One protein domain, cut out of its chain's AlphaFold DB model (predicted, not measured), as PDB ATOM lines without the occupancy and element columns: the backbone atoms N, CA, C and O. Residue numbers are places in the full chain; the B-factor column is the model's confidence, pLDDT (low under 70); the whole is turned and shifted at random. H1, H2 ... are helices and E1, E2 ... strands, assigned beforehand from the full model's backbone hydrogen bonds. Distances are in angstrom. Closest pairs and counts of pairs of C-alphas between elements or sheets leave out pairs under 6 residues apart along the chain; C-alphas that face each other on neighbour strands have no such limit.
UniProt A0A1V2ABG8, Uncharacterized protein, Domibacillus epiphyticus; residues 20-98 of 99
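What this domain is: This is residues 20 to 98 of the 99 residues of an uncharacterized protein of Domibacillus epiphyticus (UniProt A0A1V2ABG8). Two helices, H1 and the longer H3, lie side by side and run opposite ways, with the short helix H2 crosswise on H1 and a small two-stranded ribbon, E1 and E2, at the end of the pair where H3 begins. The far end of H3 sticks out as an arm with residues 91 to 98. The printed part has 79 residues, with three named helices and two named strands in the order H1, E1, H2, E2, H3; the class is mostly helix, and the sheet, in the order E1 - E2, is antiparallel. The whole is only just compact, close to loose, with a radius of gyration of the C-alphas of 13.6 A and spans of 42 by 31 by 18 A.

How they stand to each other: H1, residues 20 to 36, touches H3, residues 76 to 96, at a shallow tilt of 24 degrees, and they run opposite ways; their closest C-alphas, those of Val 28 and Gln 78, are 5.4 A apart. H1 also touches H2, residues 59 to 68, with the closest C-alphas those of Gly 25 and Phe 68, 4.4 A apart. The lines of H1 and H2 are only just about perpendicular, at 72 degrees. H2 and H3 are apart. E1, residues 46 to 49, and E2, residues 73 to 75, are antiparallel neighbours with 156 degrees between their directions. N 47 and O 74, at 2.9 A, and N 74 and O 48, at 3.1 A, are within hydrogen-bond range. The closest C-alphas of E1 and H3, those of Leu 47 and Met 76, are 5.7 A apart. In H1, H2 and H3 every O i to N i+4 pair is within hydrogen-bond range.

Where its parts are: H1 begins at C-alpha 20, (140.236, 103.796, 90.919), and measures 24.4 A from first to last C-alpha. E1 measures 7.1 A. H2 begins at C-alpha 59, (137.857, 121.349, 105.069), and measures 14.1 A. E2 measures 6.5 A. H3 measures 30.5 A and ends at C-alpha 96, (145.529, 91.867, 83.933).

The domain as a whole: The two C-alphas farthest apart are those of Lys 52 and Lys 98, at 43.4 A. Residues 91 to 98, of which 91 to 96 belong to H3, stand free; the body without them spans 29 by 28 by 18 A. The printed part has no cut and no long link: those from H1 to E1 and from E1 to H2 are short, and those from H2 to E2 and from E2 to H3 are tight. The mean pLDDT of the printed part is 76.5, and it is under 70 at residues 40 to 57, 69, 71 to 73 and 97 to 98 of this predicted model.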
ATOM      1  N   VAL A  20     141.046 104.772  90.176       88.62
ATOM      2  CA  VAL A  20     140.236 103.796  90.919       88.62
ATOM      3  C   VAL A  20     139.732 104.408  92.226       88.62
ATOM      4  O   VAL A  20     138.557 104.275  92.555       88.62
ATOM      5  N   LEU A  21     140.586 105.135  92.949       85.31
ATOM      6  CA  LEU A  21     140.170 105.829  94.169       85.31
ATOM      7  C   LEU A  21     139.084 106.875  93.890       85.31
ATOM      8  O   LEU A  21     138.037 106.843  94.533       85.31
ATOM      9  N   PHE A  22     139.278 107.732  92.885       88.62
ATOM     10  CA  PHE A  22     138.288 108.746  92.516       88.62
ATOM     11  C   PHE A  22     136.959 108.144  92.081       88.62
ATOM     12  O   PHE A  22     135.908 108.599  92.520       88.62
ATOM     13  N   ALA A  23     136.981 107.100  91.254       88.88
ATOM     14  CA  ALA A  23     135.760 106.429  90.828       88.88
ATOM     15  C   ALA A  23     135.012 105.785  92.008       88.88
ATOM     16  O   ALA A  23     133.783 105.850  92.052       88.88
ATOM     17  N   GLY A  24     135.733 105.228  92.987       86.00
ATOM     18  CA  GLY A  24     135.143 104.765  94.244       86.00
ATOM     19  C   GLY A  24     134.489 105.904  95.030       86.00
ATOM     20  O   GLY A  24     133.359 105.752  95.494       86.00
ATOM     21  N   GLY A  25     135.156 107.060  95.102       83.25
ATOM     22  CA  GLY A  25     134.614 108.256  95.740       83.25
ATOM     23  C   GLY A  25     133.316 108.742  95.102       83.25
ATOM     24  O   GLY A  25     132.298 108.868  95.781       83.25
ATOM     25  N   PHE A  26     133.312 108.899  93.776       86.81
ATOM     26  CA  PHE A  26     132.120 109.283  93.017       86.81
ATOM     27  C   PHE A  26     130.962 108.299  93.177       86.81
ATOM     28  O   PHE A  26     129.809 108.720  93.245       86.81
ATOM     29  N   LEU A  27     131.249 106.996  93.249       87.19
ATOM     30  CA  LEU A  27     130.221 105.982  93.456       87.19
ATOM     31  C   LEU A  27     129.530 106.162  94.810       87.19
ATOM     32  O   LEU A  27     128.303 106.153  94.869       87.19
ATOM     33  N   VAL A  28     130.300 106.337  95.886       83.44
ATOM     34  CA  VAL A  28     129.748 106.509  97.238       83.44
ATOM     35  C   VAL A  28     128.946 107.801  97.339       83.44
ATOM     36  O   VAL A  28     127.799 107.755  97.785       83.44
ATOM     37  N   SER A  29     129.493 108.921  96.855       83.50
ATOM     38  CA  SER A  29     128.776 110.201  96.819       83.50
ATOM     39  C   SER A  29     127.492 110.102  95.987       83.50
ATOM     40  O   SER A  29     126.443 110.561  96.426       83.50
ATOM     41  N   GLY A  30     127.535 109.431  94.830       84.75
ATOM     42  CA  GLY A  30     126.358 109.201  93.991       84.75
ATOM     43  C   GLY A  30     125.285 108.368  94.695       84.75
ATOM     44  O   GLY A  30     124.117 108.739  94.678       84.75
ATOM     45  N   ILE A  31     125.666 107.272  95.363       84.25
ATOM     46  CA  ILE A  31     124.736 106.455  96.161       84.25
ATOM     47  C   ILE A  31     124.109 107.296  97.281       84.25
ATOM     48  O   ILE A  31     122.902 107.210  97.494       84.25
ATOM     49  N   GLY A  32     124.906 108.111  97.979       80.06
ATOM     50  CA  GLY A  32     124.412 109.005  99.025       80.06
ATOM     51  C   GLY A  32     123.402 110.021  98.506       80.06
ATOM     52  O   GLY A  32     122.331 110.169  99.096       80.06
ATOM     53  N   GLU A  33     123.685 110.638  97.361       82.88
ATOM     54  CA  GLU A  33     122.771 111.588  96.730       82.88
ATOM     55  C   GLU A  33     121.471 110.908  96.281       82.88
ATOM     56  O   GLU A  33     120.379 111.397  96.562       82.88
ATOM     57  N   PHE A  34     121.547 109.714  95.682       83.50
ATOM     58  CA  PHE A  34     120.350 108.934  95.346       83.50
ATOM     59  C   PHE A  34     119.502 108.618  96.588       83.50
ATOM     60  O   PHE A  34     118.273 108.748  96.556       83.50
ATOM     61  N   GLN A  35     120.141 108.278  97.710       80.38
ATOM     62  CA  GLN A  35     119.450 108.036  98.977       80.38
ATOM     63  C   GLN A  35     118.813 109.308  99.549       80.38
ATOM     64  O   GLN A  35     117.706 109.227 100.099       80.38
ATOM     65  N   HIS A  36     119.465 110.463  99.385       76.50
ATOM     66  CA  HIS A  36     118.917 111.772  99.740       76.50
ATOM     67  C   HIS A  36     117.656 112.085  98.921       76.50
ATOM     68  O   HIS A  36     116.635 112.487  99.479       76.50
ATOM     69  N   LEU A  37     117.673 111.757  97.625       83.56
ATOM     70  CA  LEU A  37     116.519 111.837  96.719       83.56
ATOM     71  C   LEU A  37     115.434 110.778  97.002       83.56
ATOM     72  O   LEU A  37     114.372 110.788  96.381       83.56
ATOM     73  N   GLY A  38     115.660 109.870  97.956       75.31
ATOM     74  CA  GLY A  38     114.678 108.889  98.418       75.31
ATOM     75  C   GLY A  38     114.725 107.527  97.723       75.31
ATOM     76  O   GLY A  38     113.855 106.692  97.998       75.31
ATOM     77  N   TRP A  39     115.736 107.270  96.888       73.19
ATOM     78  CA  TRP A  39     115.910 106.018  96.152       73.19
ATOM     79  C   TRP A  39     117.245 105.329  96.493       73.19
ATOM     80  O   TRP A  39     118.300 105.917  96.289       73.19
ATOM     81  N   PRO A  40     117.261 104.065  96.952       66.81
ATOM     82  CA  PRO A  40     116.128 103.204  97.281       66.81
ATOM     83  C   PRO A  40     115.538 103.543  98.657       66.81
ATOM     84  O   PRO A  40     116.265 103.808  99.615       66.81
ATOM     85  N   SER A  41     114.214 103.467  98.797       64.69
ATOM     86  CA  SER A  41     113.511 103.898 100.017       64.69
ATOM     87  C   SER A  41     113.759 103.012 101.252       64.69
ATOM     88  O   SER A  41     113.375 103.402 102.349       64.69
ATOM     89  N   PHE A  42     114.404 101.848 101.090       63.50
ATOM     90  CA  PHE A  42     114.556 100.815 102.126       63.50
ATOM     91  C   PHE A  42     115.940 100.751 102.794       63.50
ATOM     92  O   PHE A  42     116.081 100.073 103.805       63.50
ATOM     93  N   VAL A  43     116.962 101.448 102.280       62.94
ATOM     94  CA  VAL A  43     118.339 101.372 102.823       62.94
ATOM     95  C   VAL A  43     118.808 102.727 103.342       62.94
ATOM     96  O   VAL A  43     119.856 103.221 102.945       62.94
ATOM     97  N   LYS A  44     118.009 103.378 104.189       61.53
ATOM     98  CA  LYS A  44     118.369 104.675 104.796       61.53
ATOM     99  C   LYS A  44     119.029 104.549 106.170       61.53
ATOM    100  O   LYS A  44     119.430 105.559 106.738       61.53
ATOM    101  N   GLU A  45     119.140 103.336 106.706       64.62
ATOM    102  CA  GLU A  45     119.778 103.123 108.001       64.62
ATOM    103  C   GLU A  45     121.267 103.483 107.935       64.62
ATOM    104  O   GLU A  45     122.043 102.942 107.137       64.62
ATOM    105  N   ILE A  46     121.637 104.449 108.776       65.94
ATOM    106  CA  ILE A  46     123.017 104.856 109.011       65.94
ATOM    107  C   ILE A  46     123.679 103.707 109.772       65.94
ATOM    108  O   ILE A  46     123.305 103.426 110.908       65.94
ATOM    109  N   LEU A  47     124.645 103.034 109.144       68.75
ATOM    110  CA  LEU A  47     125.384 101.949 109.795       68.75
ATOM    111  C   LEU A  47     126.476 102.472 110.714       68.75
ATOM    112  O   LEU A  47     126.786 101.847 111.725       68.75
ATOM    113  N   TRP A  48     127.108 103.576 110.326       66.19
ATOM    114  CA  TRP A  48     128.250 104.111 111.043       66.19
ATOM    115  C   TRP A  48     128.206 105.637 111.043       66.19
ATOM    116  O   TRP A  48     128.036 106.258 109.995       66.19
ATOM    117  N   ASP A  49     128.385 106.219 112.230       66.88
ATOM    118  CA  ASP A  49     128.535 107.655 112.448       66.88
ATOM    119  C   ASP A  49     129.972 107.948 112.928       66.88
ATOM    120  O   ASP A  49     130.314 107.766 114.099       66.88
ATOM    121  N   THR A  50     130.849 108.338 112.001       65.75
ATOM    122  CA  THR A  50     132.227 108.779 112.287       65.75
ATOM    123  C   THR A  50     132.335 110.288 112.495       65.75
ATOM    124  O   THR A  50     133.449 110.779 112.686       65.75
ATOM    125  N   SER A  51     131.219 111.026 112.541       63.97
ATOM    126  CA  SER A  51     131.226 112.495 112.661       63.97
ATOM    127  C   SER A  51     131.969 113.004 113.905       63.97
ATOM    128  O   SER A  51     132.486 114.118 113.912       63.97
ATOM    129  N   LYS A  52     132.094 112.164 114.944       59.44
ATOM    130  CA  LYS A  52     132.861 112.452 116.169       59.44
ATOM    131  C   LYS A  52     134.385 112.384 116.006       59.44
ATOM    132  O   LYS A  52     135.088 112.933 116.847       59.44
ATOM    133  N   ILE A  53     134.891 111.679 114.993       63.62
ATOM    134  CA  ILE A  53     136.333 111.492 114.744       63.62
ATOM    135  C   ILE A  53     136.782 112.381 113.586       63.62
ATOM    136  O   ILE A  53     137.804 113.053 113.689       63.62
ATOM    137  N   LEU A  54     136.006 112.405 112.502       60.09
ATOM    138  CA  LEU A  54     136.252 113.262 111.352       60.09
ATOM    139  C   LEU A  54     134.906 113.804 110.871       60.09
ATOM    140  O   LEU A  54     134.055 113.061 110.386       60.09
ATOM    141  N   ASN A  55     134.701 115.104 111.047       65.81
ATOM    142  CA  ASN A  55     133.485 115.750 110.578       65.81
ATOM    143  C   ASN A  55     133.612 116.039 109.077       65.81
ATOM    144  O   ASN A  55     134.600 116.643 108.647       65.81
ATOM    145  N   ILE A  56     132.610 115.620 108.300       64.56
ATOM    146  CA  ILE A  56     132.508 115.886 106.862       64.56
ATOM    147  C   ILE A  56     132.531 117.388 106.554       64.56
ATOM    148  O   ILE A  56     133.138 117.783 105.569       64.56
ATOM    149  N   GLU A  57     131.978 118.205 107.456       67.62
ATOM    150  CA  GLU A  57     131.881 119.670 107.363       67.62
ATOM    151  C   GLU A  57     133.230 120.384 107.576       67.62
ATOM    152  O   GLU A  57     133.333 121.605 107.468       67.62
ATOM    153  N   SER A  58     134.287 119.648 107.935       72.81
ATOM    154  CA  SER A  58     135.636 120.213 107.998       72.81
ATOM    155  C   SER A  58     136.261 120.271 106.604       72.81
ATOM    156  O   SER A  58     136.007 119.410 105.764       72.81
ATOM    157  N   GLU A  59     137.151 121.236 106.357       76.38
ATOM    158  CA  GLU A  59     137.857 121.349 105.069       76.38
ATOM    159  C   GLU A  59     138.586 120.048 104.694       76.38
ATOM    160  O   GLU A  59     138.544 119.607 103.546       76.38
ATOM    161  N   MET A  60     139.193 119.376 105.678       74.81
ATOM    162  CA  MET A  60     139.780 118.052 105.472       74.81
ATOM    163  C   MET A  60     138.714 116.994 105.174       74.81
ATOM    164  O   MET A  60     138.897 116.205 104.252       74.81
ATOM    165  N   GLY A  61     137.594 116.988 105.900       72.25
ATOM    166  CA  GLY A  61     136.469 116.079 105.668       72.25
ATOM    167  C   GLY A  61     135.941 116.146 104.237       72.25
ATOM    168  O   GLY A  61     135.807 115.106 103.596       72.25
ATOM    169  N   HIS A  62     135.759 117.349 103.691       73.25
ATOM    170  CA  HIS A  62     135.352 117.550 102.299       73.25
ATOM    171  C   HIS A  62     136.393 117.064 101.286       73.25
ATOM    172  O   HIS A  62     136.029 116.463 100.273       73.25
ATOM    173  N   LEU A  63     137.686 117.268 101.555       78.38
ATOM    174  CA  LEU A  63     138.752 116.732 100.706       78.38
ATOM    175  C   LEU A  63     138.731 115.201 100.711       78.38
ATOM    176  O   LEU A  63     138.749 114.582  99.652       78.38
ATOM    177  N   PHE A  64     138.628 114.571 101.882       77.19
ATOM    178  CA  PHE A  64     138.536 113.114 101.973       77.19
ATOM    179  C   PHE A  64     137.247 112.574 101.345       77.19
ATOM    180  O   PHE A  64     137.280 111.529 100.692       77.19
ATOM    181  N   HIS A  65     136.133 113.294 101.477       77.62
ATOM    182  CA  HIS A  65     134.878 112.960 100.808       77.62
ATOM    183  C   HIS A  65     135.044 112.969  99.293       77.62
ATOM    184  O   HIS A  65     134.757 111.978  98.632       77.62
ATOM    185  N   SER A  66     135.582 114.054  98.739       70.56
ATOM    186  CA  SER A  66     135.734 114.197  97.292       70.56
ATOM    187  C   SER A  66     136.780 113.253  96.700       70.56
ATOM    188  O   SER A  66     136.628 112.833  95.555       70.56
ATOM    189  N   LEU A  67     137.857 112.951  97.430       76.31
ATOM    190  CA  LEU A  67     138.963 112.137  96.915       76.31
ATOM    191  C   LEU A  67     138.729 110.633  97.119       76.31
ATOM    192  O   LEU A  67     139.146 109.838  96.279       76.31
ATOM    193  N   PHE A  68     138.082 110.240  98.219       76.25
ATOM    194  CA  PHE A  68     137.951 108.836  98.626       76.25
ATOM    195  C   PHE A  68     136.503 108.381  98.855       76.25
ATOM    196  O   PHE A  68     136.286 107.204  99.131       76.25
ATOM    197  N   GLY A  69     135.512 109.274  98.768       69.62
ATOM    198  CA  GLY A  69     134.115 108.961  99.100       69.62
ATOM    199  C   GLY A  69     133.861 108.841 100.595       69.62
ATOM    200  O   GLY A  69     132.921 108.167 101.002       69.62
ATOM    201  N   TYR A  70     134.720 109.428 101.430       71.62
ATOM    202  CA  TYR A  70     134.540 109.403 102.877       71.62
ATOM    203  C   TYR A  70     133.236 110.102 103.268       71.62
ATOM    204  O   TYR A  70     133.115 111.298 103.047       71.62
ATOM    205  N   THR A  71     132.286 109.402 103.886       67.19
ATOM    206  CA  THR A  71     131.076 110.014 104.450       67.19
ATOM    207  C   THR A  71     130.995 109.709 105.943       67.19
ATOM    208  O   THR A  71     131.127 108.561 106.372       67.19
ATOM    209  N   ASP A  72     130.768 110.754 106.733       62.66
ATOM    210  CA  ASP A  72     130.647 110.703 108.188       62.66
ATOM    211  C   ASP A  72     129.442 109.873 108.654       62.66
ATOM    212  O   ASP A  72     129.540 109.195 109.674       62.66
ATOM    213  N   ARG A  73     128.346 109.877 107.888       66.75
ATOM    214  CA  ARG A  73     127.137 109.061 108.094       66.75
ATOM    215  C   ARG A  73     126.954 108.049 106.967       66.75
ATOM    216  O   ARG A  73     126.121 108.226 106.079       66.75
ATOM    217  N   SER A  74     127.748 106.984 106.987       74.00
ATOM    218  CA  SER A  74     127.709 105.971 105.928       74.00
ATOM    219  C   SER A  74     126.513 105.035 106.104       74.00
ATOM    220  O   SER A  74     126.290 104.467 107.178       74.00
ATOM    221  N   THR A  75     125.741 104.850 105.034       78.38
ATOM    222  CA  THR A  75     124.621 103.897 105.001       78.38
ATOM    223  C   THR A  75     125.096 102.497 104.616       78.38
ATOM    224  O   THR A  75     126.169 102.323 104.030       78.38
ATOM    225  N   MET A  76     124.271 101.479 104.880       76.38
ATOM    226  CA  MET A  76     124.589 100.094 104.495       76.38
ATOM    227  C   MET A  76     124.869  99.946 103.002       76.38
ATOM    228  O   MET A  76     125.819  99.270 102.612       76.38
ATOM    229  N   LEU A  77     124.093 100.639 102.168       78.44
ATOM    230  CA  LEU A  77     124.244 100.581 100.718       78.44
ATOM    231  C   LEU A  77     125.572 101.174 100.244       78.44
ATOM    232  O   LEU A  77     126.206 100.608  99.359       78.44
ATOM    233  N   GLN A  78     125.998 102.291 100.838       78.06
ATOM    234  CA  GLN A  78     127.263 102.940 100.492       78.06
ATOM    235  C   GLN A  78     128.453 102.042 100.838       78.06
ATOM    236  O   GLN A  78     129.323 101.825  99.996       78.06
ATOM    237  N   VAL A  79     128.452 101.448 102.037       80.19
ATOM    238  CA  VAL A  79     129.519 100.536 102.480       80.19
ATOM    239  C   VAL A  79     129.581  99.295 101.590       80.19
ATOM    240  O   VAL A  79     130.648  98.941 101.087       80.19
ATOM    241  N   THR A  80     128.442  98.641 101.346       81.62
ATOM    242  CA  THR A  80     128.388  97.458 100.476       81.62
ATOM    243  C   THR A  80     128.776  97.798  99.037       81.62
ATOM    244  O   THR A  80     129.549  97.058  98.429       81.62
ATOM    245  N   GLY A  81     128.309  98.929  98.503       83.44
ATOM    246  CA  GLY A  81     128.671  99.407  97.167       83.44
ATOM    247  C   GLY A  81     130.174  99.637  97.019       83.44
ATOM    248  O   GLY A  81     130.772  99.186  96.041       83.44
ATOM    249  N   TYR A  82     130.806 100.245  98.024       83.12
ATOM    250  CA  TYR A  82     132.248 100.480  98.030       83.12
ATOM    251  C   TYR A  82     133.058  99.176  98.094       83.12
ATOM    252  O   TYR A  82     134.010  98.999  97.335       83.12
ATOM    253  N   ILE A  83     132.651  98.216  98.932       85.38
ATOM    254  CA  ILE A  83     133.304  96.897  99.018       85.38
ATOM    255  C   ILE A  83     133.194  96.144  97.686       85.38
ATOM    256  O   ILE A  83     134.191  95.603  97.205       85.38
ATOM    257  N   ILE A  84     132.007  96.129  97.069       89.56
ATOM    258  CA  ILE A  84     131.790  95.489  95.761       89.56
ATOM    259  C   ILE A  84     132.677  96.140  94.699       89.56
ATOM    260  O   ILE A  84     133.302  95.428  93.910       89.56
ATOM    261  N   TYR A  85     132.755  97.471  94.692       88.62
ATOM    262  CA  TYR A  85     133.599  98.222  93.771       88.62
ATOM    263  C   TYR A  85     135.083  97.866  93.929       88.62
ATOM    264  O   TYR A  85     135.735  97.506  92.947       88.62
ATOM    265  N   LEU A  86     135.608  97.887  95.159       85.75
ATOM    266  CA  LEU A  86     137.001  97.529  95.433       85.75
ATOM    267  C   LEU A  86     137.305  96.075  95.066       85.75
ATOM    268  O   LEU A  86     138.353  95.801  94.481       85.75
ATOM    269  N   ALA A  87     136.388  95.147  95.351       90.00
ATOM    270  CA  ALA A  87     136.531  93.750  94.956       90.00
ATOM    271  C   ALA A  87     136.612  93.606  93.427       90.00
ATOM    272  O   ALA A  87     137.504  92.924  92.922       90.00
ATOM    273  N   HIS A  88     135.747  94.298  92.677       91.00
ATOM    274  CA  HIS A  88     135.794  94.311  91.210       91.00
ATOM    275  C   HIS A  88     137.098  94.909  90.685       91.00
ATOM    276  O   HIS A  88     137.742  94.313  89.819       91.00
ATOM    277  N   ALA A  89     137.518  96.057  91.220       87.31
ATOM    278  CA  ALA A  89     138.768  96.699  90.833       87.31
ATOM    279  C   ALA A  89     139.968  95.772  91.086       87.31
ATOM    280  O   ALA A  89     140.811  95.588  90.207       87.31
ATOM    281  N   TRP A  90     140.013  95.119  92.249       88.31
ATOM    282  CA  TRP A  90     141.060  94.162  92.601       88.31
ATOM    283  C   TRP A  90     141.100  92.959  91.654       88.31
ATOM    284  O   TRP A  90     142.171  92.590  91.160       88.31
ATOM    285  N   ILE A  91     139.945  92.361  91.353       90.94
ATOM    286  CA  ILE A  91     139.833  91.237  90.411       90.94
ATOM    287  C   ILE A  91     140.329  91.651  89.023       90.94
ATOM    288  O   ILE A  91     141.130  90.940  88.416       90.94
ATOM    289  N   LEU A  92     139.923  92.821  88.525       87.88
ATOM    290  CA  LEU A  92     140.357  93.316  87.217       87.88
ATOM    291  C   LEU A  92     141.869  93.555  87.164       87.88
ATOM    292  O   LEU A  92     142.524  93.154  86.201       87.88
ATOM    293  N   ILE A  93     142.440  94.170  88.200       84.75
ATOM    294  CA  ILE A  93     143.879  94.451  88.272       84.75
ATOM    295  C   ILE A  93     144.683  93.148  88.338       84.75
ATOM    296  O   ILE A  93     145.667  92.987  87.614       84.75
ATOM    297  N   THR A  94     144.260  92.194  89.167       87.19
ATOM    298  CA  THR A  94     144.938  90.895  89.291       87.19
ATOM    299  C   THR A  94     144.785  90.038  88.034       87.19
ATOM    300  O   THR A  94     145.748  89.386  87.627       87.19
ATOM    301  N   SER A  95     143.641  90.109  87.348       82.25
ATOM    302  CA  SER A  95     143.416  89.425  86.069       82.25
ATOM    303  C   SER A  95     144.306  89.965  84.947       82.25
ATOM    304  O   SER A  95     144.746  89.185  84.106       82.25
ATOM    305  N   ARG A  96     144.619  91.269  84.931       73.44
ATOM    306  CA  ARG A  96     145.529  91.867  83.933       73.44
ATOM    307  C   ARG A  96     147.004  91.540  84.152       73.44
ATOM    308  O   ARG A  96     147.803  91.796  83.264       73.44
ATOM    309  N   ARG A  97     147.376  91.007  85.319       65.75
ATOM    310  CA  ARG A  97     148.760  90.602  85.623       65.75
ATOM    311  C   ARG A  97     149.065  89.159  85.198       65.75
ATOM    312  O   ARG A  97     150.231  88.778  85.190       65.75
ATOM    313  N   LYS A  98     148.031  88.354  84.922       58.62
ATOM    314  CA  LYS A  98     148.150  86.920  84.609       58.62
ATOM    315  C   LYS A  98     148.118  86.607  83.102       58.62
ATOM    316  O   LYS A  98     148.480  85.495  82.736       58.62
TER     317      LYS A  98